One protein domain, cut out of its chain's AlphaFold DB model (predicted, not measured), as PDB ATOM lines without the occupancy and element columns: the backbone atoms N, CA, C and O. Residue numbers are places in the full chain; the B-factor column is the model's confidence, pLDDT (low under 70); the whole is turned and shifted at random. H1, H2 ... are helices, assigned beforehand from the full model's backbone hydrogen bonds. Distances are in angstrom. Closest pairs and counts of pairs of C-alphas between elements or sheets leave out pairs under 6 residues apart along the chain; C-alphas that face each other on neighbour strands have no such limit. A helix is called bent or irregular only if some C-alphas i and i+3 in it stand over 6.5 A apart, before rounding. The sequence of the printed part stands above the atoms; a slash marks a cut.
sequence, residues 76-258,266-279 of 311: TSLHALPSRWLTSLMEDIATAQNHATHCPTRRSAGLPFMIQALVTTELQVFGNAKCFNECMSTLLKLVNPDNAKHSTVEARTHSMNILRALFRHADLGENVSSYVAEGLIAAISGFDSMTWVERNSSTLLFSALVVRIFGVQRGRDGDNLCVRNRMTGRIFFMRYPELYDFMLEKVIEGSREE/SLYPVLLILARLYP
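What this domain is: This is residues 76 to 258 and 266 to 279 of the 311 residues of a protein of Eumeta variegata (UniProt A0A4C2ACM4). Six helices, H2 to H7, form an up-and-down bundle drawn out in two rows, H2, H4 and H6 in one and H3, H5 and H7 in the other. At one end of the longest axis H1 sticks out; at the other a smaller group, H8, H9 and H10, sits beyond H6 and H7, and the loop at residues 219 to 224 sticks out. The printed part has 197 residues with ten named helices, H1 to H10 in order, and no named strand; the class is all helix. The whole is compact, with a radius of gyration of the C-alphas of 17.7 A and spans of 55 by 39 by 32 A.

Where its parts are: H1 is residues 76 to 79, beginning at C-alpha 76 (-7.015, -17.049, -49.497). H2 is residues 81 to 95, 20.9 A long; H3 is residues 111 to 126, 22.8 A; H4 is residues 130 to 143, 20.3 A; H5 is residues 153 to 168, 22.5 A. H6 is residues 177 to 192, 24.9 A, and irregular, with C-alphas 178 and 181 7.3 A apart. H7, residues 196 to 214, is the longest at 26.6 A and ends at C-alpha 214 (-8.057, -23.131, -7.867). H8 is residues 233 to 239, H9 is residues 243 to 255 and H10 is residues 267 to 274, ending at C-alpha 274 (0.473, -20.466, -0.341).

How they stand to each other: In the bundle each helix runs against the one before it. H5 is the hub and touches five helices, among them H7, the same way at a shallow tilt of 18 degrees, with the closest C-alphas, Arg 164 and Leu 205, 4.6 A apart. H5 touches H4 at a steep tilt of 47 degrees, opposite ways, closest at the C-alphas of Val 143 and Arg 156, 5.1 A. H2 and H4 touch, the same way at a shallow tilt of 8 degrees, closest at the C-alphas of Ser 83 and Cys 131, 6.6 A. H6 and H9 only just touch, with 3 pairs of C-alphas within 8 A, closest at Ala 181 and Leu 243, 6.5 A. H9 touches H10, closest at the C-alphas of Lys 250 and Leu 267, 5.9 A. H8 is near H6; H1 and H2 meet only through their link. Every O i to N i+4 pair is within hydrogen-bond range in H2, H3, H4, H5, H7, H8, H9 and H10, and 8 of 12 are in H6; H1 is too short for one.

The domain as a whole: The C-alphas of Thr 76 and Glu 257 are the two farthest apart, 61.6 A. Residues 259 to 265 are not printed, and C-alphas 258 and 266 are 15.8 A apart across the cut. The links H2 to H3 and H7 to H8 are long. Mean pLDDT of the printed part is 87.3; it is under 70 at residues 97 to 109, 218 to 225 and 257 to 258.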
ATOM      1  N   THR A  76      -8.189 -17.422 -50.311       77.00
ATOM      2  CA  THR A  76      -7.015 -17.049 -49.497       77.00
ATOM      3  C   THR A  76      -7.080 -15.618 -48.954       77.00
ATOM      4  O   THR A  76      -6.609 -15.345 -47.852       77.00
ATOM      5  N   SER A  77      -7.711 -14.702 -49.688       83.19
ATOM      6  CA  SER A  77      -7.785 -13.274 -49.356       83.19
ATOM      7  C   SER A  77      -8.582 -12.978 -48.076       83.19
ATOM      8  O   SER A  77      -8.083 -12.302 -47.170       83.19
ATOM      9  N   LEU A  78      -9.815 -13.487 -47.994       86.44
ATOM     10  CA  LEU A  78     -10.709 -13.320 -46.845       86.44
ATOM     11  C   LEU A  78     -10.325 -14.257 -45.694       86.44
ATOM     12  O   LEU A  78     -10.414 -13.853 -44.538       86.44
ATOM     13  N   HIS A  79      -9.828 -15.458 -46.003       89.06
ATOM     14  CA  HIS A  79      -9.316 -16.394 -45.000       89.06
ATOM     15  C   HIS A  79      -8.148 -15.814 -44.194       89.06
ATOM     16  O   HIS A  79      -8.053 -16.035 -42.993       89.06
ATOM     17  N   ALA A  80      -7.277 -15.028 -44.832       89.31
ATOM     18  CA  ALA A  80      -6.140 -14.396 -44.167       89.31
ATOM     19  C   ALA A  80      -6.504 -13.135 -43.357       89.31
ATOM     20  O   ALA A  80      -5.635 -12.579 -42.685       89.31
ATOM     21  N   LEU A  81      -7.738 -12.615 -43.439       90.75
ATOM     22  CA  LEU A  81      -8.117 -11.382 -42.733       90.75
ATOM     23  C   LEU A  81      -8.026 -11.505 -41.207       90.75
ATOM     24  O   LEU A  81      -7.382 -10.640 -40.618       90.75
ATOM     25  N   PRO A  82      -8.588 -12.544 -40.557       92.62
ATOM     26  CA  PRO A  82      -8.486 -12.684 -39.108       92.62
ATOM     27  C   PRO A  82      -7.040 -12.690 -38.598       92.62
ATOM     28  O   PRO A  82      -6.723 -11.951 -37.667       92.62
ATOM     29  N   SER A  83      -6.142 -13.445 -39.244       92.38
ATOM     30  CA  SER A  83      -4.716 -13.447 -38.895       92.38
ATOM     31  C   SER A  83      -4.089 -12.063 -39.063       92.38
ATOM     32  O   SER A  83      -3.409 -11.599 -38.156       92.38
ATOM     33  N   ARG A  84      -4.356 -11.368 -40.179       91.12
ATOM     34  CA  ARG A  84      -3.833 -10.010 -40.419       91.12
ATOM     35  C   ARG A  84      -4.328  -9.001 -39.386       91.12
ATOM     36  O   ARG A  84      -3.537  -8.198 -38.903       91.12
ATOM     37  N   TRP A  85      -5.612  -9.046 -39.035       91.50
ATOM     38  CA  TRP A  85      -6.171  -8.190 -37.989       91.50
ATOM     39  C   TRP A  85      -5.525  -8.475 -36.639       91.50
ATOM     40  O   TRP A  85      -5.173  -7.535 -35.937       91.50
ATOM     41  N   LEU A  86      -5.314  -9.747 -36.287       92.50
ATOM     42  CA  LEU A  86      -4.623 -10.091 -35.049       92.50
ATOM     43  C   LEU A  86      -3.187  -9.558 -35.039       92.50
ATOM     44  O   LEU A  86      -2.800  -8.915 -34.069       92.50
ATOM     45  N   THR A  87      -2.417  -9.778 -36.108       91.06
ATOM     46  CA  THR A  87      -1.042  -9.271 -36.222       91.06
ATOM     47  C   THR A  87      -0.991  -7.751 -36.081       91.06
ATOM     48  O   THR A  87      -0.242  -7.258 -35.244       91.06
ATOM     49  N   SER A  88      -1.847  -7.017 -36.800       89.44
ATOM     50  CA  SER A  88      -1.920  -5.553 -36.700       89.44
ATOM     51  C   SER A  88      -2.267  -5.089 -35.285       89.44
ATOM     52  O   SER A  88      -1.611  -4.197 -34.761       89.44
ATOM     53  N   LEU A  89      -3.241  -5.721 -34.621       89.88
ATOM     54  CA  LEU A  89      -3.582  -5.385 -33.235       89.88
ATOM     55  C   LEU A  89      -2.404  -5.620 -32.282       89.88
ATOM     56  O   LEU A  89      -2.178  -4.833 -31.365       89.88
ATOM     57  N   MET A  90      -1.663  -6.712 -32.475       91.12
ATOM     58  CA  MET A  90      -0.499  -7.038 -31.652       91.12
ATOM     59  C   MET A  90       0.653  -6.050 -31.876       91.12
ATOM     60  O   MET A  90       1.317  -5.672 -30.911       91.12
ATOM     61  N   GLU A  91       0.859  -5.591 -33.111       90.06
ATOM     62  CA  GLU A  91       1.815  -4.532 -33.454       90.06
ATOM     63  C   GLU A  91       1.420  -3.183 -32.832       90.06
ATOM     64  O   GLU A  91       2.262  -2.528 -32.208       90.06
ATOM     65  N   ASP A  92       0.141  -2.805 -32.898       86.75
ATOM     66  CA  ASP A  92      -0.385  -1.581 -32.275       86.75
ATOM     67  C   ASP A  92      -0.179  -1.595 -30.752       86.75
ATOM     68  O   ASP A  92       0.240  -0.600 -30.149       86.75
ATOM     69  N   ILE A  93      -0.423  -2.746 -30.112       89.00
ATOM     70  CA  ILE A  93      -0.190  -2.939 -28.675       89.00
ATOM     71  C   ILE A  93       1.300  -2.826 -28.348       89.00
ATOM     72  O   ILE A  93       1.657  -2.154 -27.380       89.00
ATOM     73  N   ALA A  94       2.172  -3.473 -29.128       87.75
ATOM     74  CA  ALA A  94       3.609  -3.509 -28.869       87.75
ATOM     75  C   ALA A  94       4.274  -2.137 -29.052       87.75
ATOM     76  O   ALA A  94       5.126  -1.747 -28.255       87.75
ATOM     77  N   THR A  95       3.872  -1.397 -30.083       83.94
ATOM     78  CA  THR A  95       4.405  -0.062 -30.388       83.94
ATOM     79  C   THR A  95       3.774   1.038 -29.538       83.94
ATOM     80  O   THR A  95       4.258   2.171 -29.546       83.94
ATOM     81  N   ALA A  96       2.692   0.725 -28.815       72.00
ATOM     82  CA  ALA A  96       1.847   1.695 -28.130       72.00
ATOM     83  C   ALA A  96       1.416   2.859 -29.042       72.00
ATOM     84  O   ALA A  96       1.138   3.967 -28.557       72.00
ATOM     85  N   GLN A  97       1.349   2.612 -30.358       62.00
ATOM     86  CA  GLN A  97       0.829   3.553 -31.337       62.00
ATOM     87  C   GLN A  97      -0.678   3.660 -31.143       62.00
ATOM     88  O   GLN A  97      -1.506   3.040 -31.798       62.00
ATOM     89  N   ASN A  98      -1.045   4.522 -30.204       52.91
ATOM     90  CA  ASN A  98      -2.354   5.123 -30.206       52.91
ATOM     91  C   ASN A  98      -2.414   5.986 -31.465       52.91
ATOM     92  O   ASN A  98      -1.778   7.040 -31.497       52.91
ATOM     93  N   HIS A  99      -3.200   5.603 -32.474       43.91
ATOM     94  CA  HIS A  99      -3.738   6.599 -33.397       43.91
ATOM     95  C   HIS A  99      -4.367   7.695 -32.531       43.91
ATOM     96  O   HIS A  99      -5.384   7.477 -31.853       43.91
ATOM     97  N   ALA A 100      -3.641   8.810 -32.446       35.88
ATOM     98  CA  ALA A 100      -3.833   9.881 -31.493       35.88
ATOM     99  C   ALA A 100      -5.287  10.325 -31.562       35.88
ATOM    100  O   ALA A 100      -5.690  10.851 -32.591       35.88
ATOM    101  N   THR A 101      -6.091  10.029 -30.530       35.62
ATOM    102  CA  THR A 101      -7.309  10.799 -30.209       35.62
ATOM    103  C   THR A 101      -8.159  10.302 -29.042       35.62
ATOM    104  O   THR A 101      -8.999  11.090 -28.665       35.62
ATOM    105  N   HIS A 102      -8.053   9.128 -28.397       35.00
ATOM    106  CA  HIS A 102      -9.030   8.836 -27.313       35.00
ATOM    107  C   HIS A 102      -8.533   7.968 -26.139       35.00
ATOM    108  O   HIS A 102      -8.280   6.783 -26.289       35.00
ATOM    109  N   CYS A 103      -8.530   8.588 -24.947       33.28
ATOM    110  CA  CYS A 103      -8.697   8.055 -23.581       33.28
ATOM    111  C   CYS A 103      -8.017   6.696 -23.217       33.28
ATOM    112  O   CYS A 103      -8.567   5.640 -23.546       33.28
ATOM    113  N   PRO A 104      -6.938   6.699 -22.397       39.38
ATOM    114  CA  PRO A 104      -6.136   5.512 -22.036       39.38
ATOM    115  C   PRO A 104      -6.899   4.335 -21.405       39.38
ATOM    116  O   PRO A 104      -6.487   3.183 -21.516       39.38
ATOM    117  N   THR A 105      -8.031   4.588 -20.743       39.53
ATOM    118  CA  THR A 105      -8.775   3.560 -19.997       39.53
ATOM    119  C   THR A 105      -9.961   2.959 -20.753       39.53
ATOM    120  O   THR A 105     -10.469   1.929 -20.321       39.53
ATOM    121  N   ARG A 106     -10.409   3.541 -21.879       43.62
ATOM    122  CA  ARG A 106     -11.673   3.136 -22.537       43.62
ATOM    123  C   ARG A 106     -11.526   2.343 -23.841       43.62
ATOM    124  O   ARG A 106     -12.289   1.399 -24.005       43.62
ATOM    125  N   ARG A 107     -10.531   2.614 -24.701       53.81
ATOM    126  CA  ARG A 107     -10.239   1.747 -25.874       53.81
ATOM    127  C   ARG A 107      -9.697   0.369 -25.466       53.81
ATOM    128  O   ARG A 107      -9.985  -0.637 -26.107       53.81
ATOM    129  N   SER A 108      -8.995   0.299 -24.331       58.12
ATOM    130  CA  SER A 108      -8.464  -0.963 -23.795       58.12
ATOM    131  C   SER A 108      -9.533  -1.985 -23.406       58.12
ATOM    132  O   SER A 108      -9.218  -3.163 -23.287       58.12
ATOM    133  N   ALA A 109     -10.786  -1.564 -23.204       67.19
ATOM    134  CA  ALA A 109     -11.858  -2.485 -22.847       67.19
ATOM    135  C   ALA A 109     -12.272  -3.372 -24.032       67.19
ATOM    136  O   ALA A 109     -12.688  -4.502 -23.802       67.19
ATOM    137  N   GLY A 110     -12.134  -2.883 -25.272       81.38
ATOM    138  CA  GLY A 110     -12.520  -3.603 -26.488       81.38
ATOM    139  C   GLY A 110     -11.475  -4.571 -27.022       81.38
ATOM    140  O   GLY A 110     -11.830  -5.657 -27.482       81.38
ATOM    141  N   LEU A 111     -10.191  -4.218 -26.893       86.88
ATOM    142  CA  LEU A 111      -9.068  -5.032 -27.373       86.88
ATOM    143  C   LEU A 111      -9.112  -6.489 -26.874       86.88
ATOM    144  O   LEU A 111      -9.027  -7.387 -27.713       86.88
ATOM    145  N   PRO A 112      -9.327  -6.770 -25.569       91.00
ATOM    146  CA  PRO A 112      -9.443  -8.139 -25.085       91.00
ATOM    147  C   PRO A 112     -10.539  -8.933 -25.792       91.00
ATOM    148  O   PRO A 112     -10.324 -10.091 -26.112       91.00
ATOM    149  N   PHE A 113     -11.689  -8.323 -26.085       90.06
ATOM    150  CA  PHE A 113     -12.807  -9.019 -26.725       90.06
ATOM    151  C   PHE A 113     -12.568  -9.263 -28.212       90.06
ATOM    152  O   PHE A 113     -12.949 -10.315 -28.720       90.06
ATOM    153  N   MET A 114     -11.937  -8.316 -28.910       91.31
ATOM    154  CA  MET A 114     -11.591  -8.485 -30.321       91.31
ATOM    155  C   MET A 114     -10.540  -9.590 -30.492       91.31
ATOM    156  O   MET A 114     -10.750 -10.512 -31.277       91.31
ATOM    157  N   ILE A 115      -9.471  -9.563 -29.688       94.44
ATOM    158  CA  ILE A 115      -8.434 -10.608 -29.684       94.44
ATOM    159  C   ILE A 115      -9.026 -11.954 -29.271       94.44
ATOM    160  O   ILE A 115      -8.806 -12.951 -29.951       94.44
ATOM    161  N   GLN A 116      -9.829 -11.989 -28.204       94.06
ATOM    162  CA  GLN A 116     -10.490 -13.209 -27.746       94.06
ATOM    163  C   GLN A 116     -11.377 -13.818 -28.839       94.06
ATOM    164  O   GLN A 116     -11.318 -15.029 -29.036       94.06
ATOM    165  N   ALA A 117     -12.158 -13.015 -29.573       94.38
ATOM    166  CA  ALA A 117     -12.962 -13.509 -30.692       94.38
ATOM    167  C   ALA A 117     -12.082 -14.127 -31.787       94.38
ATOM    168  O   ALA A 117     -12.374 -15.229 -32.246       94.38
ATOM    169  N   LEU A 118     -10.986 -13.461 -32.169       94.88
ATOM    170  CA  LEU A 118     -10.056 -13.944 -33.195       94.88
ATOM    171  C   LEU A 118      -9.444 -15.300 -32.823       94.88
ATOM    172  O   LEU A 118      -9.564 -16.250 -33.595       94.88
ATOM    173  N   VAL A 119      -8.853 -15.412 -31.630       95.38
ATOM    174  CA  VAL A 119      -8.136 -16.632 -31.220       95.38
ATOM    175  C   VAL A 119      -9.077 -17.775 -30.834       95.38
ATOM    176  O   VAL A 119      -8.786 -18.935 -31.107       95.38
ATOM    177  N   THR A 120     -10.238 -17.478 -30.242       94.69
ATOM    178  CA  THR A 120     -11.203 -18.527 -29.867       94.69
ATOM    179  C   THR A 120     -11.825 -19.151 -31.111       94.69
ATOM    180  O   THR A 120     -11.947 -20.369 -31.197       94.69
ATOM    181  N   THR A 121     -12.190 -18.333 -32.100       94.56
ATOM    182  CA  THR A 121     -12.783 -18.841 -33.344       94.56
ATOM    183  C   THR A 121     -11.768 -19.574 -34.219       94.56
ATOM    184  O   THR A 121     -12.154 -20.534 -34.877       94.56
ATOM    185  N   GLU A 122     -10.482 -19.203 -34.189       94.19
ATOM    186  CA  GLU A 122      -9.411 -19.990 -34.824       94.19
ATOM    187  C   GLU A 122      -9.395 -21.418 -34.264       94.19
ATOM    188  O   GLU A 122      -9.531 -22.389 -35.014       94.19
ATOM    189  N   LEU A 123      -9.297 -21.541 -32.935       92.56
ATOM    190  CA  LEU A 123      -9.244 -22.827 -32.240       92.56
ATOM    191  C   LEU A 123     -10.494 -23.673 -32.505       92.56
ATOM    192  O   LEU A 123     -10.383 -24.868 -32.766       92.56
ATOM    193  N   GLN A 124     -11.675 -23.052 -32.501       91.44
ATOM    194  CA  GLN A 124     -12.940 -23.730 -32.802       91.44
ATOM    195  C   GLN A 124     -13.041 -24.219 -34.256       91.44
ATOM    196  O   GLN A 124     -13.794 -25.155 -34.529       91.44
ATOM    197  N   VAL A 125     -12.343 -23.582 -35.202       90.31
ATOM    198  CA  VAL A 125     -12.409 -23.939 -36.627       90.31
ATOM    199  C   VAL A 125     -11.344 -24.961 -37.015       90.31
ATOM    200  O   VAL A 125     -11.675 -25.912 -37.721       90.31
ATOM    201  N   PHE A 126     -10.095 -24.790 -36.579       84.69
ATOM    202  CA  PHE A 126      -8.978 -25.629 -37.034       84.69
ATOM    203  C   PHE A 126      -8.463 -26.615 -35.991       84.69
ATOM    204  O   PHE A 126      -7.746 -27.543 -36.355       84.69
ATOM    205  N   GLY A 127      -8.721 -26.391 -34.699       77.00
ATOM    206  CA  GLY A 127      -8.066 -27.113 -33.600       77.00
ATOM    207  C   GLY A 127      -6.556 -26.842 -33.461       77.00
ATOM    208  O   GLY A 127      -5.987 -27.109 -32.407       77.00
ATOM    209  N   ASN A 128      -5.903 -26.285 -34.489       74.75
ATOM    210  CA  ASN A 128      -4.538 -25.769 -34.433       74.75
ATOM    211  C   ASN A 128      -4.527 -24.360 -33.825       74.75
ATOM    212  O   ASN A 128      -5.400 -23.542 -34.105       74.75
ATOM    213  N   ALA A 129      -3.515 -24.082 -33.012       81.62
ATOM    214  CA  ALA A 129      -3.412 -22.912 -32.158       81.62
ATOM    215  C   ALA A 129      -2.353 -21.913 -32.650       81.62
ATOM    216  O   ALA A 129      -1.672 -21.316 -31.826       81.62
ATOM    217  N   LYS A 130      -2.128 -21.755 -33.963       91.31
ATOM    218  CA  LYS A 130      -0.996 -20.948 -34.454       91.31
ATOM    219  C   LYS A 130      -1.121 -19.483 -34.023       91.31
ATOM    220  O   LYS A 130      -0.242 -18.991 -33.316       91.31
ATOM    221  N   CYS A 131      -2.195 -18.802 -34.420       93.38
ATOM    222  CA  CYS A 131      -2.407 -17.400 -34.073       93.38
ATOM    223  C   CYS A 131      -2.619 -17.234 -32.560       93.38
ATOM    224  O   CYS A 131      -2.101 -16.283 -31.975       93.38
ATOM    225  N   PHE A 132      -3.294 -18.180 -31.900       95.56
ATOM    226  CA  PHE A 132      -3.384 -18.229 -30.438       95.56
ATOM    227  C   PHE A 132      -2.004 -18.277 -29.750       95.56
ATOM    228  O   PHE A 132      -1.735 -17.457 -28.872       95.56
ATOM    229  N   ASN A 133      -1.116 -19.190 -30.152       95.81
ATOM    230  CA  ASN A 133       0.209 -19.363 -29.555       95.81
ATOM    231  C   ASN A 133       1.094 -18.137 -29.812       95.81
ATOM    232  O   ASN A 133       1.763 -17.660 -28.897       95.81
ATOM    233  N   GLU A 134       1.078 -17.593 -31.033       95.94
ATOM    234  CA  GLU A 134       1.793 -16.354 -31.374       95.94
ATOM    235  C   GLU A 134       1.295 -15.169 -30.532       95.94
ATOM    236  O   GLU A 134       2.102 -14.388 -30.015       95.94
ATOM    237  N   CYS A 135      -0.022 -15.067 -30.326       96.81
ATOM    238  CA  CYS A 135      -0.637 -14.057 -29.469       96.81
ATOM    239  C   CYS A 135      -0.182 -14.208 -28.010       96.81
ATOM    240  O   CYS A 135       0.334 -13.247 -27.437       96.81
ATOM    241  N   MET A 136      -0.297 -15.406 -27.427       97.50
ATOM    242  CA  MET A 136       0.118 -15.677 -26.044       97.50
ATOM    243  C   MET A 136       1.598 -15.365 -25.819       97.50
ATOM    244  O   MET A 136       1.926 -14.609 -24.903       97.50
ATOM    245  N   SER A 137       2.481 -15.863 -26.688       96.69
ATOM    246  CA  SER A 137       3.925 -15.622 -26.601       96.69
ATOM    247  C   SER A 137       4.269 -14.136 -26.692       96.69
ATOM    248  O   SER A 137       5.100 -13.637 -25.934       96.69
ATOM    249  N   THR A 138       3.612 -13.395 -27.585       96.06
ATOM    250  CA  THR A 138       3.858 -11.956 -27.746       96.06
ATOM    251  C   THR A 138       3.375 -11.165 -26.529       96.06
ATOM    252  O   THR A 138       4.114 -10.327 -26.012       96.06
ATOM    253  N   LEU A 139       2.169 -11.451 -26.026       97.25
ATOM    254  CA  LEU A 139       1.625 -10.797 -24.833       97.25
ATOM    255  C   LEU A 139       2.496 -11.061 -23.599       97.25
ATOM    256  O   LEU A 139       2.806 -10.123 -22.867       97.25
ATOM    257  N   LEU A 140       2.916 -12.313 -23.386       97.56
ATOM    258  CA  LEU A 140       3.792 -12.698 -22.276       97.56
ATOM    259  C   LEU A 140       5.165 -12.037 -22.384       97.56
ATOM    260  O   LEU A 140       5.662 -11.500 -21.396       97.56
ATOM    261  N   LYS A 141       5.737 -11.963 -23.591       96.25
ATOM    262  CA  LYS A 141       6.994 -11.248 -23.834       96.25
ATOM    263  C   LYS A 141       6.902  -9.769 -23.454       96.25
ATOM    264  O   LYS A 141       7.861  -9.246 -22.889       96.25
ATOM    265  N   LEU A 142       5.774  -9.109 -23.736       95.00
ATOM    266  CA  LEU A 142       5.557  -7.696 -23.404       95.00
ATOM    267  C   LEU A 142       5.470  -7.449 -21.894       95.00
ATOM    268  O   LEU A 142       5.974  -6.424 -21.431       95.00
ATOM    269  N   VAL A 143       4.842  -8.361 -21.141       95.75
ATOM    270  CA  VAL A 143       4.655  -8.245 -19.679       95.75
ATOM    271  C   VAL A 143       5.774  -8.883 -18.857       95.75
ATOM    272  O   VAL A 143       5.766  -8.749 -17.634       95.75
ATOM    273  N   ASN A 144       6.722  -9.566 -19.501       93.94
ATOM    274  CA  ASN A 144       7.856 -10.176 -18.824       93.94
ATOM    275  C   ASN A 144       8.679  -9.086 -18.091       93.94
ATOM    276  O   ASN A 144       9.067  -8.097 -18.729       93.94
ATOM    277  N   PRO A 145       8.960  -9.250 -16.782       86.31
ATOM    278  CA  PRO A 145       9.756  -8.306 -15.996       86.31
ATOM    279  C   PRO A 145      11.112  -7.952 -16.619       86.31
ATOM    280  O   PRO A 145      11.505  -6.784 -16.596       86.31
ATOM    281  N   ASP A 146      11.785  -8.917 -17.246       88.69
ATOM    282  CA  ASP A 146      13.098  -8.727 -17.872       88.69
ATOM    283  C   ASP A 146      13.020  -7.800 -19.092       88.69
ATOM    284  O   ASP A 146      13.943  -7.038 -19.384       88.69
ATOM    285  N   ASN A 147      11.868  -7.790 -19.765       86.56
ATOM    286  CA  ASN A 147      11.601  -6.952 -20.929       86.56
ATOM    287  C   ASN A 147      10.933  -5.617 -20.572       86.56
ATOM    288  O   ASN A 147      10.649  -4.827 -21.472       86.56
ATOM    289  N   ALA A 148      10.699  -5.315 -19.289       79.44
ATOM    290  CA  ALA A 148       9.962  -4.118 -18.873       79.44
ATOM    291  C   ALA A 148      10.608  -2.799 -19.344       79.44
ATOM    292  O   ALA A 148       9.921  -1.792 -19.494       79.44
ATOM    293  N   LYS A 149      11.920  -2.790 -19.617       79.31
ATOM    294  CA  LYS A 149      12.630  -1.625 -20.182       79.31
ATOM    295  C   LYS A 149      12.379  -1.419 -21.680       79.31
ATOM    296  O   LYS A 149      12.601  -0.323 -22.181       79.31
ATOM    297  N   HIS A 150      11.943  -2.461 -22.384       84.06
ATOM    298  CA  HIS A 150      11.731  -2.473 -23.833       84.06
ATOM    299  C   HIS A 150      10.259  -2.311 -24.231       84.06
ATOM    300  O   HIS A 150       9.956  -2.230 -25.418       84.06
ATOM    301  N   SER A 151       9.345  -2.253 -23.260       87.31
ATOM    302  CA  SER A 151       7.918  -2.013 -23.473       87.31
ATOM    303  C   SER A 151       7.462  -0.745 -22.749       87.31
ATOM    304  O   SER A 151       8.067  -0.310 -21.765       87.31
ATOM    305  N   THR A 152       6.387  -0.120 -23.227       90.88
ATOM    306  CA  THR A 152       5.766   1.017 -22.533       90.88
ATOM    307  C   THR A 152       4.832   0.536 -21.419       90.88
ATOM    308  O   THR A 152       4.398  -0.620 -21.390       90.88
ATOM    309  N   VAL A 153       4.497   1.435 -20.488       90.31
ATOM    310  CA  VAL A 153       3.523   1.165 -19.414       90.31
ATOM    311  C   VAL A 153       2.158   0.800 -20.008       90.31
ATOM    312  O   VAL A 153       1.486  -0.115 -19.526       90.31
ATOM    313  N   GLU A 154       1.765   1.481 -21.081       89.44
ATOM    314  CA  GLU A 154       0.529   1.265 -21.828       89.44
ATOM    315  C   GLU A 154       0.506  -0.123 -22.473       89.44
ATOM    316  O   GLU A 154      -0.451  -0.873 -22.268       89.44
ATOM    317  N   ALA A 155       1.579  -0.505 -23.177       91.12
ATOM    318  CA  ALA A 155       1.698  -1.809 -23.827       91.12
ATOM    319  C   ALA A 155       1.575  -2.956 -22.813       91.12
ATOM    320  O   ALA A 155       0.804  -3.900 -23.021       91.12
ATOM    321  N   ARG A 156       2.266  -2.853 -21.667       93.06
ATOM    322  CA  ARG A 156       2.167  -3.837 -20.576       93.06
ATOM    323  C   ARG A 156       0.771  -3.899 -19.980       93.06
ATOM    324  O   ARG A 156       0.224  -4.984 -19.803       93.06
ATOM    325  N   THR A 157       0.171  -2.743 -19.719       92.62
ATOM    326  CA  THR A 157      -1.185  -2.631 -19.169       92.62
ATOM    327  C   THR A 157      -2.214  -3.285 -20.088       92.62
ATOM    328  O   THR A 157      -3.053  -4.063 -19.629       92.62
ATOM    329  N   HIS A 158      -2.173  -3.002 -21.391       91.75
ATOM    330  CA  HIS A 158      -3.066  -3.632 -22.363       91.75
ATOM    331  C   HIS A 158      -2.828  -5.137 -22.431       91.75
ATOM    332  O   HIS A 158      -3.785  -5.903 -22.324       91.75
ATOM    333  N   SER A 159      -1.565  -5.558 -22.481       95.38
ATOM    334  CA  SER A 159      -1.199  -6.972 -22.540       95.38
ATOM    335  C   SER A 159      -1.696  -7.753 -21.322       95.38
ATOM    336  O   SER A 159      -2.326  -8.795 -21.483       95.38
ATOM    337  N   MET A 160      -1.538  -7.219 -20.105       96.19
ATOM    338  CA  MET A 160      -2.073  -7.830 -18.878       96.19
ATOM    339  C   MET A 160      -3.599  -7.962 -18.910       96.19
ATOM    340  O   MET A 160      -4.147  -8.981 -18.488       96.19
ATOM    341  N   ASN A 161      -4.306  -6.953 -19.424       95.19
ATOM    342  CA  ASN A 161      -5.765  -6.984 -19.513       95.19
ATOM    343  C   ASN A 161      -6.278  -7.966 -20.578       95.19
ATOM    344  O   ASN A 161      -7.325  -8.584 -20.368       95.19
ATOM    345  N   ILE A 162      -5.543  -8.142 -21.677       96.06
ATOM    346  CA  ILE A 162      -5.838  -9.147 -22.705       96.06
ATOM    347  C   ILE A 162      -5.561 -10.546 -22.154       96.06
ATOM    348  O   ILE A 162      -6.467 -11.377 -22.160       96.06
ATOM    349  N   LEU A 163      -4.378 -10.783 -21.573       98.12
ATOM    350  CA  LEU A 163      -4.041 -12.042 -20.897       98.12
ATOM    351  C   LEU A 163      -5.110 -12.415 -19.870       98.12
ATOM    352  O   LEU A 163      -5.579 -13.549 -19.840       98.12
ATOM    353  N   ARG A 164      -5.577 -11.446 -19.075       97.44
ATOM    354  CA  ARG A 164      -6.656 -11.660 -18.108       97.44
ATOM    355  C   ARG A 164      -7.936 -12.176 -18.763       97.44
ATOM    356  O   ARG A 164      -8.577 -13.061 -18.200       97.44
ATOM    357  N   ALA A 165      -8.341 -11.613 -19.900       95.75
ATOM    358  CA  ALA A 165      -9.526 -12.078 -20.617       95.75
ATOM    359  C   ALA A 165      -9.328 -13.507 -21.141       95.75
ATOM    360  O   ALA A 165     -10.181 -14.359 -20.898       95.75
ATOM    361  N   LEU A 166      -8.166 -13.795 -21.735       97.31
ATOM    362  CA  LEU A 166      -7.830 -15.122 -22.258       97.31
ATOM    363  C   LEU A 166      -7.795 -16.188 -21.148       97.31
ATOM    364  O   LEU A 166      -8.482 -17.202 -21.247       97.31
ATOM    365  N   PHE A 167      -7.109 -15.929 -20.029       97.81
ATOM    366  CA  PHE A 167      -7.082 -16.833 -18.868       97.81
ATOM    367  C   PHE A 167      -8.440 -16.983 -18.176       97.81
ATOM    368  O   PHE A 167      -8.660 -17.950 -17.442       97.81
ATOM    369  N   ARG A 168      -9.381 -16.060 -18.380       95.88
ATOM    370  CA  ARG A 168     -10.744 -16.167 -17.846       95.88
ATOM    371  C   ARG A 168     -11.700 -16.881 -18.803       95.88
ATOM    372  O   ARG A 168     -12.730 -17.374 -18.347       95.88
ATOM    373  N   HIS A 169     -11.372 -16.967 -20.090       94.81
ATOM    374  CA  HIS A 169     -12.251 -17.548 -21.095       94.81
ATOM    375  C   HIS A 169     -12.403 -19.062 -20.909       94.81
ATOM    376  O   HIS A 169     -11.409 -19.792 -20.904       94.81
ATOM    377  N   ALA A 170     -13.642 -19.536 -20.753       92.00
ATOM    378  CA  ALA A 170     -13.930 -20.937 -20.446       92.00
ATOM    379  C   ALA A 170     -13.414 -21.881 -21.545       92.00
ATOM    380  O   ALA A 170     -12.704 -22.836 -21.235       92.00
ATOM    381  N   ASP A 171     -13.663 -21.542 -22.812       91.31
ATOM    382  CA  ASP A 171     -13.300 -22.389 -23.959       91.31
ATOM    383  C   ASP A 171     -11.789 -22.457 -24.211       91.31
ATOM    384  O   ASP A 171     -11.322 -23.352 -24.899       91.31
ATOM    385  N   LEU A 172     -11.007 -21.534 -23.634       93.00
ATOM    386  CA  LEU A 172      -9.542 -21.549 -23.734       93.00
ATOM    387  C   LEU A 172      -8.893 -22.356 -22.596       93.00
ATOM    388  O   LEU A 172      -7.671 -22.370 -22.471       93.00
ATOM    389  N   GLY A 173      -9.720 -22.998 -21.755       91.81
ATOM    390  CA  GLY A 173      -9.426 -24.069 -20.793       91.81
ATOM    391  C   GLY A 173      -8.018 -24.652 -20.843       91.81
ATOM    392  O   GLY A 173      -7.142 -24.322 -20.038       91.81
ATOM    393  N   GLU A 174      -7.877 -25.557 -21.798       91.56
ATOM    394  CA  GLU A 174      -6.728 -26.425 -22.008       91.56
ATOM    395  C   GLU A 174      -5.593 -25.679 -22.716       91.56
ATOM    396  O   GLU A 174      -4.434 -25.821 -22.327       91.56
ATOM    397  N   ASN A 175      -5.922 -24.805 -23.671       94.00
ATOM    398  CA  ASN A 175      -4.947 -24.072 -24.480       94.00
ATOM    399  C   ASN A 175      -4.098 -23.096 -23.659       94.00
ATOM    400  O   ASN A 175      -2.903 -22.970 -23.901       94.00
ATOM    401  N   VAL A 176      -4.678 -22.417 -22.662       95.69
ATOM    402  CA  VAL A 176      -3.916 -21.476 -21.817       95.69
ATOM    403  C   VAL A 176      -3.100 -22.178 -20.729       95.69
ATOM    404  O   VAL A 176      -2.341 -21.518 -20.027       95.69
ATOM    405  N   SER A 177      -3.271 -23.492 -20.536       94.19
ATOM    406  CA  SER A 177      -2.744 -24.199 -19.362       94.19
ATOM    407  C   SER A 177      -1.217 -24.178 -19.266       94.19
ATOM    408  O   SER A 177      -0.699 -24.011 -18.161       94.19
ATOM    409  N   SER A 178      -0.519 -24.258 -20.403       95.00
ATOM    410  CA  SER A 178       0.944 -24.166 -20.508       95.00
ATOM    411  C   SER A 178       1.491 -22.767 -20.224       95.00
ATOM    412  O   SER A 178       2.665 -22.626 -19.925       95.00
ATOM    413  N   TYR A 179       0.644 -21.739 -20.284       97.81
ATOM    414  CA  TYR A 179       1.029 -20.336 -20.121       97.81
ATOM    415  C   TYR A 179       0.723 -19.784 -18.722       97.81
ATOM    416  O   TYR A 179       1.024 -18.629 -18.418       97.81
ATOM    417  N   VAL A 180       0.074 -20.577 -17.861       98.06
ATOM    418  CA  VAL A 180      -0.388 -20.129 -16.537       98.06
ATOM    419  C   VAL A 180       0.775 -19.710 -15.638       98.06
ATOM    420  O   VAL A 180       0.645 -18.721 -14.919       98.06
ATOM    421  N   ALA A 181       1.891 -20.436 -15.674       97.94
ATOM    422  CA  ALA A 181       3.045 -20.148 -14.833       97.94
ATOM    423  C   ALA A 181       3.733 -18.831 -15.233       97.94
ATOM    424  O   ALA A 181       3.867 -17.943 -14.390       97.94
ATOM    425  N   GLU A 182       4.033 -18.633 -16.519       97.94
ATOM    426  CA  GLU A 182       4.535 -17.350 -17.041       97.94
ATOM    427  C   GLU A 182       3.577 -16.189 -16.729       97.94
ATOM    428  O   GLU A 182       3.993 -15.119 -16.276       97.94
ATOM    429  N   GLY A 183       2.268 -16.408 -16.905       98.19
ATOM    430  CA  GLY A 183       1.244 -15.425 -16.564       98.19
ATOM    431  C   GLY A 183       1.245 -15.057 -15.076       98.19
ATOM    432  O   GLY A 183       1.071 -13.886 -14.734       98.19
ATOM    433  N   LEU A 184       1.464 -16.031 -14.188       98.19
ATOM    434  CA  LEU A 184       1.566 -15.819 -12.743       98.19
ATOM    435  C   LEU A 184       2.815 -15.028 -12.364       98.19
ATOM    436  O   LEU A 184       2.709 -14.096 -11.569       98.19
ATOM    437  N   ILE A 185       3.966 -15.363 -12.949       97.88
ATOM    438  CA  ILE A 185       5.226 -14.640 -12.742       97.88
ATOM    439  C   ILE A 185       5.055 -13.172 -13.140       97.88
ATOM    440  O   ILE A 185       5.379 -12.277 -12.353       97.88
ATOM    441  N   ALA A 186       4.479 -12.913 -14.316       97.56
ATOM    442  CA  ALA A 186       4.202 -11.559 -14.787       97.56
ATOM    443  C   ALA A 186       3.234 -10.811 -13.855       97.56
ATOM    444  O   ALA A 186       3.485  -9.663 -13.482       97.56
ATOM    445  N   ALA A 187       2.146 -11.466 -13.434       98.00
ATOM    446  CA  ALA A 187       1.158 -10.868 -12.545       98.00
ATOM    447  C   ALA A 187       1.747 -10.535 -11.168       98.00
ATOM    448  O   ALA A 187       1.543  -9.430 -10.685       98.00
ATOM    449  N   ILE A 188       2.490 -11.452 -10.541       97.38
ATOM    450  CA  ILE A 188       3.111 -11.241  -9.222       97.38
ATOM    451  C   ILE A 188       4.164 -10.137  -9.295       97.38
ATOM    452  O   ILE A 188       4.177  -9.247  -8.447       97.38
ATOM    453  N   SER A 189       5.010 -10.148 -10.324       95.38
ATOM    454  CA  SER A 189       6.055  -9.133 -10.496       95.38
ATOM    455  C   SER A 189       5.470  -7.732 -10.688       95.38
ATOM    456  O   SER A 189       6.004  -6.759 -10.161       95.38
ATOM    457  N   GLY A 190       4.331  -7.617 -11.372       94.81
ATOM    458  CA  GLY A 190       3.667  -6.337 -11.594       94.81
ATOM    459  C   GLY A 190       3.023  -5.708 -10.347       94.81
ATOM    460  O   GLY A 190       2.664  -4.529 -10.381       94.81
ATOM    461  N   PHE A 191       2.928  -6.418  -9.212       94.06
ATOM    462  CA  PHE A 191       2.594  -5.786  -7.922       94.06
ATOM    463  C   PHE A 191       3.680  -4.797  -7.474       94.06
ATOM    464  O   PHE A 191       3.366  -3.805  -6.818       94.06
ATOM    465  N   ASP A 192       4.932  -5.015  -7.878       91.81
ATOM    466  CA  ASP A 192       6.052  -4.122  -7.569       91.81
ATOM    467  C   ASP A 192       6.236  -3.004  -8.615       91.81
ATOM    468  O   ASP A 192       7.179  -2.214  -8.523       91.81
ATOM    469  N   SER A 193       5.338  -2.895  -9.605       91.69
ATOM    470  CA  SER A 193       5.404  -1.842 -10.620       91.69
ATOM    471  C   SER A 193       5.284  -0.445 -10.012       91.69
ATOM    472  O   SER A 193       4.512  -0.195  -9.082       91.69
ATOM    473  N   MET A 194       6.006   0.514 -10.597       89.06
ATOM    474  CA  MET A 194       6.050   1.901 -10.117       89.06
ATOM    475  C   MET A 194       4.714   2.630 -10.319       89.06
ATOM    476  O   MET A 194       4.345   3.489  -9.516       89.06
ATOM    477  N   THR A 195       3.941   2.260 -11.345       90.38
ATOM    478  CA  THR A 195       2.664   2.907 -11.660       90.38
ATOM    479  C   THR A 195       1.471   2.167 -11.058       90.38
ATOM    480  O   THR A 195       1.433   0.940 -10.985       90.38
ATOM    481  N   TRP A 196       0.449   2.919 -10.640       90.75
ATOM    482  CA  TRP A 196      -0.790   2.335 -10.117       90.75
ATOM    483  C   TRP A 196      -1.539   1.506 -11.171       90.75
ATOM    484  O   TRP A 196      -2.125   0.476 -10.845       90.75
ATOM    485  N   VAL A 197      -1.497   1.930 -12.437       91.69
ATOM    486  CA  VAL A 197      -2.219   1.281 -13.542       91.69
ATOM    487  C   VAL A 197      -1.687  -0.133 -13.807       91.69
ATOM    488  O   VAL A 197      -2.481  -1.060 -13.996       91.69
ATOM    489  N   GLU A 198      -0.366  -0.321 -13.749       92.62
ATOM    490  CA  GLU A 198       0.256  -1.645 -13.861       92.62
ATOM    491  C   GLU A 198      -0.085  -2.524 -12.660       92.62
ATOM    492  O   GLU A 198      -0.507  -3.663 -12.852       92.62
ATOM    493  N   ARG A 199      -0.008  -1.991 -11.432       95.00
ATOM    494  CA  ARG A 199      -0.381  -2.744 -10.220       95.00
ATOM    495  C   ARG A 199      -1.842  -3.198 -10.252       95.00
ATOM    496  O   ARG A 199      -2.149  -4.345  -9.927       95.00
ATOM    497  N   ASN A 200      -2.751  -2.330 -10.700       95.44
ATOM    498  CA  ASN A 200      -4.164  -2.667 -10.868       95.44
ATOM    499  C   ASN A 200      -4.366  -3.764 -11.928       95.44
ATOM    500  O   ASN A 200      -5.053  -4.752 -11.674       95.44
ATOM    501  N   SER A 201      -3.729  -3.637 -13.093       95.31
ATOM    502  CA  SER A 201      -3.834  -4.639 -14.164       95.31
ATOM    503  C   SER A 201      -3.249  -5.990 -13.742       95.31
ATOM    504  O   SER A 201      -3.848  -7.031 -14.007       95.31
ATOM    505  N   SER A 202      -2.150  -5.966 -12.989       97.12
ATOM    506  CA  SER A 202      -1.506  -7.139 -12.388       97.12
ATOM    507  C   SER A 202      -2.407  -7.830 -11.371       97.12
ATOM    508  O   SER A 202      -2.574  -9.045 -11.414       97.12
ATOM    509  N   THR A 203      -3.076  -7.056 -10.511       97.31
ATOM    510  CA  THR A 203      -4.059  -7.574  -9.546       97.31
ATOM    511  C   THR A 203      -5.220  -8.271 -10.255       97.31
ATOM    512  O   THR A 203      -5.644  -9.361  -9.864       97.31
ATOM    513  N   LEU A 204      -5.731  -7.665 -11.331       96.88
ATOM    514  CA  LEU A 204      -6.828  -8.226 -12.114       96.88
ATOM    515  C   LEU A 204      -6.411  -9.505 -12.863       96.88
ATOM    516  O   LEU A 204      -7.199 -10.453 -12.916       96.88
ATOM    517  N   LEU A 205      -5.199  -9.545 -13.425       98.25
ATOM    518  CA  LEU A 205      -4.622 -10.735 -14.059       98.25
ATOM    519  C   LEU A 205      -4.404 -11.861 -13.038       98.25
ATOM    520  O   LEU A 205      -4.866 -12.981 -13.256       98.25
ATOM    521  N   PHE A 206      -3.791 -11.547 -11.895       98.44
ATOM    522  CA  PHE A 206      -3.579 -12.478 -10.786       98.44
ATOM    523  C   PHE A 206      -4.895 -13.111 -10.327       98.44
ATOM    524  O   PHE A 206      -4.991 -14.329 -10.208       98.44
ATOM    525  N   SER A 207      -5.939 -12.301 -10.138       97.12
ATOM    526  CA  SER A 207      -7.263 -12.795  -9.749       97.12
ATOM    527  C   SER A 207      -7.827 -13.810 -10.754       97.12
ATOM    528  O   SER A 207      -8.337 -14.857 -10.349       97.12
ATOM    529  N   ALA A 208      -7.692 -13.549 -12.059       97.44
ATOM    530  CA  ALA A 208      -8.135 -14.481 -13.097       97.44
ATOM    531  C   ALA A 208      -7.335 -15.795 -13.081       97.44
ATOM    532  O   ALA A 208      -7.928 -16.867 -13.206       97.44
ATOM    533  N   LEU A 209      -6.018 -15.728 -12.871       98.12
ATOM    534  CA  LEU A 209      -5.143 -16.900 -12.777       98.12
ATOM    535  C   LEU A 209      -5.424 -17.739 -11.527       98.12
ATOM    536  O   LEU A 209      -5.524 -18.959 -11.620       98.12
ATOM    537  N   VAL A 210      -5.647 -17.112 -10.370       96.25
ATOM    538  CA  VAL A 210      -6.038 -17.824  -9.142       96.25
ATOM    539  C   VAL A 210      -7.350 -18.578  -9.353       96.25
ATOM    540  O   VAL A 210      -7.440 -19.753  -9.003       96.25
ATOM    541  N   VAL A 211      -8.350 -17.950  -9.981       94.56
ATOM    542  CA  VAL A 211      -9.611 -18.627 -10.328       94.56
ATOM    543  C   VAL A 211      -9.387 -19.747 -11.347       94.56
ATOM    544  O   VAL A 211     -10.037 -20.786 -11.258       94.56
ATOM    545  N   ARG A 212      -8.466 -19.581 -12.300       95.12
ATOM    546  CA  ARG A 212      -8.115 -20.622 -13.276       95.12
ATOM    547  C   ARG A 212      -7.476 -21.847 -12.618       95.12
ATOM    548  O   ARG A 212      -7.776 -22.966 -13.018       95.12
ATOM    549  N   ILE A 213      -6.613 -21.643 -11.628       95.25
ATOM    550  CA  ILE A 213      -5.855 -22.716 -10.967       95.25
ATOM    551  C   ILE A 213      -6.698 -23.419  -9.905       95.25
ATOM    552  O   ILE A 213      -6.743 -24.645  -9.855       95.25
ATOM    553  N   PHE A 214      -7.362 -22.638  -9.055       93.56
ATOM    554  CA  PHE A 214      -8.057 -23.131  -7.867       93.56
ATOM    555  C   PHE A 214      -9.579 -23.175  -8.035       93.56
ATOM    556  O   PHE A 214     -10.287 -23.586  -7.121       93.56
ATOM    557  N   GLY A 215     -10.118 -22.739  -9.172       91.00
ATOM    558  CA  GLY A 215     -11.556 -22.622  -9.394       91.00
ATOM    559  C   GLY A 215     -12.189 -21.403  -8.711       91.00
ATOM    560  O   GLY A 215     -11.562 -20.663  -7.953       91.00
ATOM    561  N   VAL A 216     -13.480 -21.195  -8.978       86.12
ATOM    562  CA  VAL A 216     -14.268 -20.105  -8.381       86.12
ATOM    563  C   VAL A 216     -14.595 -20.431  -6.923       86.12
ATOM    564  O   VAL A 216     -15.132 -21.503  -6.634       86.12
ATOM    565  N   GLN A 217     -14.325 -19.501  -6.006       78.31
ATOM    566  CA  GLN A 217     -14.757 -19.606  -4.610       78.31
ATOM    567  C   GLN A 217     -16.272 -19.359  -4.524       78.31
ATOM    568  O   GLN A 217     -16.766 -18.331  -4.979       78.31
ATOM    569  N   ARG A 218     -17.023 -20.315  -3.962       66.00
ATOM    570  CA  ARG A 218     -18.498 -20.268  -3.848       66.00
ATOM    571  C   ARG A 218     -18.985 -20.199  -2.391       66.00
ATOM    572  O   ARG A 218     -19.968 -20.843  -2.041       66.00
ATOM    573  N   GLY A 219     -18.283 -19.452  -1.540       60.44
ATOM    574  CA  GLY A 219     -18.641 -19.250  -0.128       60.44
ATOM    575  C   GLY A 219     -19.106 -17.819   0.151       60.44
ATOM    576  O   GLY A 219     -18.607 -16.891  -0.480       60.44
ATOM    577  N   ARG A 220     -20.053 -17.647   1.087       53.72
ATOM    578  CA  ARG A 220     -20.449 -16.325   1.621       53.72
ATOM    579  C   ARG A 220     -19.355 -15.696   2.490       53.72
ATOM    580  O   ARG A 220     -19.261 -14.476   2.522       53.72
ATOM    581  N   ASP A 221     -18.514 -16.527   3.106       58.19
ATOM    582  CA  ASP A 221     -17.430 -16.087   3.980       58.19
ATOM    583  C   ASP A 221     -16.112 -16.090   3.200       58.19
ATOM    584  O   ASP A 221     -15.600 -17.143   2.809       58.19
ATOM    585  N   GLY A 222     -15.579 -14.896   2.929       56.34
ATOM    586  CA  GLY A 222     -14.319 -14.715   2.200       56.34
ATOM    587  C   GLY A 222     -13.108 -15.321   2.917       56.34
ATOM    588  O   GLY A 222     -12.181 -15.775   2.245       56.34
ATOM    589  N   ASP A 223     -13.166 -15.398   4.251       57.50
ATOM    590  CA  ASP A 223     -12.054 -15.824   5.109       57.50
ATOM    591  C   ASP A 223     -11.859 -17.348   5.143       57.50
ATOM    592  O   ASP A 223     -10.734 -17.839   5.250       57.50
ATOM    593  N   ASN A 224     -12.932 -18.128   4.967       62.00
ATOM    594  CA  ASN A 224     -12.862 -19.588   4.989       62.00
ATOM    595  C   ASN A 224     -12.709 -20.155   3.569       62.00
ATOM    596  O   ASN A 224     -13.681 -20.483   2.884       62.00
ATOM    597  N   LEU A 225     -11.457 -20.303   3.120       68.62
ATOM    598  CA  LEU A 225     -11.112 -20.958   1.850       68.62
ATOM    599  C   LEU A 225     -11.663 -22.394   1.799       68.62
ATOM    600  O   LEU A 225     -11.172 -23.275   2.511       68.62
ATOM    601  N   CYS A 226     -12.628 -22.635   0.905       73.81
ATOM    602  CA  CYS A 226     -13.218 -23.951   0.665       73.81
ATOM    603  C   CYS A 226     -12.146 -24.979   0.275       73.81
ATOM    604  O   CYS A 226     -11.285 -24.696  -0.556       73.81
ATOM    605  N   VAL A 227     -12.243 -26.201   0.810       72.81
ATOM    606  CA  VAL A 227     -11.325 -27.316   0.505       72.81
ATOM    607  C   VAL A 227     -11.220 -27.580  -1.003       72.81
ATOM    608  O   VAL A 227     -10.143 -27.890  -1.497       72.81
ATOM    609  N   ARG A 228     -12.312 -27.385  -1.761       77.19
ATOM    610  CA  ARG A 228     -12.336 -27.562  -3.226       77.19
ATOM    611  C   ARG A 228     -11.512 -26.527  -3.997       77.19
ATOM    612  O   ARG A 228     -11.224 -26.750  -5.164       77.19
ATOM    613  N   ASN A 229     -11.149 -25.415  -3.360       85.31
ATOM    614  CA  ASN A 229     -10.305 -24.365  -3.929       85.31
ATOM    615  C   ASN A 229      -8.862 -24.438  -3.402       85.31
ATOM    616  O   ASN A 229      -8.147 -23.435  -3.390       85.31
ATOM    617  N   ARG A 230      -8.445 -25.617  -2.930       89.50
ATOM    618  CA  ARG A 230      -7.097 -25.900  -2.443       89.50
ATOM    619  C   ARG A 230      -6.530 -27.125  -3.155       89.50
ATOM    620  O   ARG A 230      -7.276 -28.006  -3.576       89.50
ATOM    621  N   MET A 231      -5.210 -27.209  -3.254       93.31
ATOM    622  CA  MET A 231      -4.507 -28.403  -3.742       93.31
ATOM    623  C   MET A 231      -3.212 -28.619  -2.960       93.31
ATOM    624  O   MET A 231      -2.782 -27.734  -2.224       93.31
ATOM    625  N   THR A 232      -2.593 -29.792  -3.092       93.94
ATOM    626  CA  THR A 232      -1.296 -30.017  -2.441       93.94
ATOM    627  C   THR A 232      -0.209 -29.173  -3.101       93.94
ATOM    628  O   THR A 232      -0.241 -28.958  -4.318       93.94
ATOM    629  N   GLY A 233       0.788 -28.748  -2.319       93.44
ATOM    630  CA  GLY A 233       1.975 -28.079  -2.865       93.44
ATOM    631  C   GLY A 233       2.653 -28.923  -3.949       93.44
ATOM    632  O   GLY A 233       2.961 -28.418  -5.025       93.44
ATOM    633  N   ARG A 234       2.760 -30.241  -3.726       92.81
ATOM    634  CA  ARG A 234       3.289 -31.194  -4.710       92.81
ATOM    635  C   ARG A 234       2.563 -31.133  -6.058       92.81
ATOM    636  O   ARG A 234       3.227 -31.066  -7.083       92.81
ATOM    637  N   ILE A 235       1.226 -31.150  -6.089       93.94
ATOM    638  CA  ILE A 235       0.468 -31.062  -7.355       93.94
ATOM    639  C   ILE A 235       0.706 -29.714  -8.036       93.94
ATOM    640  O   ILE A 235       0.928 -29.676  -9.245       93.94
ATOM    641  N   PHE A 236       0.682 -28.623  -7.269       96.25
ATOM    642  CA  PHE A 236       0.879 -27.279  -7.800       96.25
ATOM    643  C   PHE A 236       2.255 -27.122  -8.463       96.25
ATOM    644  O   PHE A 236       2.321 -26.743  -9.629       96.25
ATOM    645  N   PHE A 237       3.337 -27.492  -7.774       96.31
ATOM    646  CA  PHE A 237       4.699 -27.362  -8.304       96.31
ATOM    647  C   PHE A 237       5.056 -28.428  -9.347       96.31
ATOM    648  O   PHE A 237       5.863 -28.155 -10.222       96.31
ATOM    649  N   MET A 238       4.429 -29.611  -9.345       95.31
ATOM    650  CA  MET A 238       4.562 -30.539 -10.485       95.31
ATOM    651  C   MET A 238       3.910 -29.978 -11.753       95.31
ATOM    652  O   MET A 238       4.381 -30.251 -12.853       95.31
ATOM    653  N   ARG A 239       2.817 -29.220 -11.609       95.31
ATOM    654  CA  ARG A 239       2.122 -28.598 -12.741       95.31
ATOM    655  C   ARG A 239       2.807 -27.320 -13.223       95.31
ATOM    656  O   ARG A 239       2.743 -27.032 -14.413       95.31
ATOM    657  N   TYR A 240       3.427 -26.575 -12.311       96.94
ATOM    658  CA  TYR A 240       4.079 -25.290 -12.571       96.94
ATOM    659  C   TYR A 240       5.473 -25.239 -11.915       96.94
ATOM    660  O   TYR A 240       5.643 -24.556 -10.898       96.94
ATOM    661  N   PRO A 241       6.462 -25.985 -12.438       96.50
ATOM    662  CA  PRO A 241       7.763 -26.152 -11.788       96.50
ATOM    663  C   PRO A 241       8.523 -24.842 -11.571       96.50
ATOM    664  O   PRO A 241       9.078 -24.633 -10.494       96.50
ATOM    665  N   GLU A 242       8.494 -23.923 -12.540       94.88
ATOM    666  CA  GLU A 242       9.209 -22.645 -12.457       94.88
ATOM    667  C   GLU A 242       8.707 -21.723 -11.333       94.88
ATOM    668  O   GLU A 242       9.414 -20.810 -10.909       94.88
ATOM    669  N   LEU A 243       7.500 -21.963 -10.805       97.25
ATOM    670  CA  LEU A 243       6.958 -21.164  -9.708       97.25
ATOM    671  C   LEU A 243       7.610 -21.482  -8.364       97.25
ATOM    672  O   LEU A 243       7.493 -20.664  -7.454       97.25
ATOM    673  N   TYR A 244       8.267 -22.636  -8.208       95.94
ATOM    674  CA  TYR A 244       8.875 -23.017  -6.933       95.94
ATOM    675  C   TYR A 244       9.985 -22.042  -6.532       95.94
ATOM    676  O   TYR A 244       9.865 -21.359  -5.512       95.94
ATOM    677  N   ASP A 245      11.016 -21.924  -7.372       96.06
ATOM    678  CA  ASP A 245      12.162 -21.052  -7.101       96.06
ATOM    679  C   ASP A 245      11.740 -19.580  -7.079       96.06
ATOM    680  O   ASP A 245      12.116 -18.841  -6.170       96.06
ATOM    681  N   PHE A 246      10.868 -19.173  -8.008       96.56
ATOM    682  CA  PHE A 246      10.348 -17.808  -8.064       96.56
ATOM    683  C   PHE A 246       9.583 -17.411  -6.790       96.56
ATOM    684  O   PHE A 246       9.808 -16.340  -6.224       96.56
ATOM    685  N   MET A 247       8.662 -18.254  -6.306       96.25
ATOM    686  CA  MET A 247       7.907 -17.950  -5.086       96.25
ATOM    687  C   MET A 247       8.806 -17.982  -3.849       96.25
ATOM    688  O   MET A 247       8.636 -17.141  -2.964       96.25
ATOM    689  N   LEU A 248       9.765 -18.913  -3.787       94.94
ATOM    690  CA  LEU A 248      10.743 -18.986  -2.704       94.94
ATOM    691  C   LEU A 248      11.591 -17.712  -2.636       94.94
ATOM    692  O   LEU A 248      11.743 -17.139  -1.555       94.94
ATOM    693  N   GLU A 249      12.075 -17.228  -3.780       93.75
ATOM    694  CA  GLU A 249      12.793 -15.958  -3.881       93.75
ATOM    695  C   GLU A 249      11.949 -14.816  -3.306       93.75
ATOM    696  O   GLU A 249      12.406 -14.109  -2.409       93.75
ATOM    697  N   LYS A 250      10.679 -14.685  -3.714       92.19
ATOM    698  CA  LYS A 250       9.787 -13.626  -3.209       92.19
ATOM    699  C   LYS A 250       9.539 -13.693  -1.702       92.19
ATOM    700  O   LYS A 250       9.423 -12.646  -1.063       92.19
ATOM    701  N   VAL A 251       9.485 -14.891  -1.117       91.94
ATOM    702  CA  VAL A 251       9.372 -15.065   0.342       91.94
ATOM    703  C   VAL A 251      10.651 -14.612   1.050       91.94
ATOM    704  O   VAL A 251      10.565 -13.848   2.009       91.94
ATOM    705  N   ILE A 252      11.825 -15.024   0.562       90.50
ATOM    706  CA  ILE A 252      13.128 -14.635   1.132       90.50
ATOM    707  C   ILE A 252      13.344 -13.123   1.023       90.50
ATOM    708  O   ILE A 252      13.821 -12.485   1.961       90.50
ATOM    709  N   GLU A 253      12.998 -12.530  -0.116       86.31
ATOM    710  CA  GLU A 253      13.068 -11.084  -0.323       86.31
ATOM    711  C   GLU A 253      12.172 -10.329   0.664       86.31
ATOM    712  O   GLU A 253      12.570  -9.289   1.189       86.31
ATOM    713  N   GLY A 254      10.975 -10.856   0.928       82.56
ATOM    714  CA  GLY A 254      10.010 -10.271   1.851       82.56
ATOM    715  C   GLY A 254      10.361 -10.430   3.333       82.56
ATOM    716  O   GLY A 254       9.921  -9.616   4.140       82.56
ATOM    717  N   SER A 255      11.157 -11.439   3.704       80.31
ATOM    718  CA  SER A 255      11.552 -11.696   5.096       80.31
ATOM    719  C   SER A 255      12.754 -10.871   5.568       80.31
ATOM    720  O   SER A 255      13.067 -10.875   6.756       80.31
ATOM    721  N   ARG A 256      13.472 -10.189   4.665       80.94
ATOM    722  CA  ARG A 256      14.633  -9.353   5.012       80.94
ATOM    723  C   ARG A 256      14.159  -7.956   5.458       80.94
ATOM    724  O   ARG A 256      13.669  -7.171   4.652       80.94
ATOM    725  N   GLU A 257      14.328  -7.648   6.749       55.91
ATOM    726  CA  GLU A 257      13.804  -6.480   7.500       55.91
ATOM    727  C   GLU A 257      14.275  -5.067   7.059       55.91
ATOM    728  O   GLU A 257      13.872  -4.065   7.653       55.91
ATOM    729  N   GLU A 258      15.057  -4.917   5.985       55.38
ATOM    730  CA  GLU A 258      15.577  -3.615   5.515       55.38
ATOM    731  C   GLU A 258      14.768  -2.971   4.370       55.38
ATOM    732  O   GLU A 258      15.206  -2.011   3.736       55.38
ATOM    733  N   SER A 266       4.623  -7.645  -4.002       89.44
ATOM    734  CA  SER A 266       4.637  -8.992  -4.587       89.44
ATOM    735  C   SER A 266       4.653 -10.141  -3.572       89.44
ATOM    736  O   SER A 266       4.218 -11.241  -3.912       89.44
ATOM    737  N   LEU A 267       5.046  -9.913  -2.310       91.31
ATOM    738  CA  LEU A 267       4.927 -10.935  -1.258       91.31
ATOM    739  C   LEU A 267       3.457 -11.307  -1.001       91.31
ATOM    740  O   LEU A 267       3.124 -12.474  -0.805       91.31
ATOM    741  N   TYR A 268       2.555 -10.325  -1.034       91.44
ATOM    742  CA  TYR A 268       1.136 -10.539  -0.765       91.44
ATOM    743  C   TYR A 268       0.473 -11.583  -1.692       91.44
ATOM    744  O   TYR A 268      -0.091 -12.550  -1.171       91.44
ATOM    745  N   PRO A 269       0.537 -11.477  -3.038       95.19
ATOM    746  CA  PRO A 269      -0.042 -12.488  -3.922       95.19
ATOM    747  C   PRO A 269       0.619 -13.870  -3.775       95.19
ATOM    748  O   PRO A 269      -0.070 -14.879  -3.919       95.19
ATOM    749  N   VAL A 270       1.908 -13.942  -3.424       96.25
ATOM    750  CA  VAL A 270       2.589 -15.214  -3.125       96.25
ATOM    751  C   VAL A 270       1.968 -15.882  -1.898       96.25
ATOM    752  O   VAL A 270       1.582 -17.051  -1.963       96.25
ATOM    753  N   LEU A 271       1.770 -15.135  -0.807       93.75
ATOM    754  CA  LEU A 271       1.108 -15.641   0.399       93.75
ATOM    755  C   LEU A 271      -0.339 -16.082   0.127       93.75
ATOM    756  O   LEU A 271      -0.784 -17.093   0.668       93.75
ATOM    757  N   LEU A 272      -1.066 -15.387  -0.756       93.38
ATOM    758  CA  LEU A 272      -2.412 -15.798  -1.168       93.38
ATOM    759  C   LEU A 272      -2.427 -17.146  -1.904       93.38
ATOM    760  O   LEU A 272      -3.388 -17.906  -1.751       93.38
ATOM    761  N   ILE A 273      -1.406 -17.451  -2.708       95.44
ATOM    762  CA  ILE A 273      -1.266 -18.775  -3.331       95.44
ATOM    763  C   ILE A 273      -0.941 -19.808  -2.255       95.44
ATOM    764  O   ILE A 273      -1.640 -20.814  -2.166       95.44
ATOM    765  N   LEU A 274       0.054 -19.543  -1.402       94.00
ATOM    766  CA  LEU A 274       0.473 -20.466  -0.341       94.00
ATOM    767  C   LEU A 274      -0.671 -20.807   0.623       94.00
ATOM    768  O   LEU A 274      -0.825 -21.965   0.991       94.00
ATOM    769  N   ALA A 275      -1.547 -19.851   0.951       91.62
ATOM    770  CA  ALA A 275      -2.739 -20.086   1.771       91.62
ATOM    771  C   ALA A 275      -3.732 -21.105   1.164       91.62
ATOM    772  O   ALA A 275      -4.581 -21.655   1.870       91.62
ATOM    773  N   ARG A 276      -3.645 -21.364  -0.149       92.38
ATOM    774  CA  ARG A 276      -4.444 -22.364  -0.881       92.38
ATOM    775  C   ARG A 276      -3.711 -23.691  -1.074       92.38
ATOM    776  O   ARG A 276      -4.316 -24.640  -1.576       92.38
ATOM    777  N   LEU A 277      -2.445 -23.772  -0.677       93.62
ATOM    778  CA  LEU A 277      -1.658 -24.995  -0.710       93.62
ATOM    779  C   LEU A 277      -1.676 -25.671   0.664       93.62
ATOM    780  O   LEU A 277      -1.685 -25.012   1.700       93.62
ATOM    781  N   TYR A 278      -1.707 -27.000   0.676       87.94
ATOM    782  CA  TYR A 278      -1.549 -27.797   1.894       87.94
ATOM    783  C   TYR A 278      -0.482 -28.882   1.690       87.94
ATOM    784  O   TYR A 278      -0.250 -29.298   0.546       87.94
ATOM    785  N   PRO A 279       0.197 -29.323   2.763       83.31
ATOM    786  CA  PRO A 279       1.215 -30.362   2.664       83.31
ATOM    787  C   PRO A 279       0.607 -31.671   2.160       83.31
ATOM    788  O   PRO A 279      -0.536 -32.012   2.479       83.31
TER     789      PRO A 279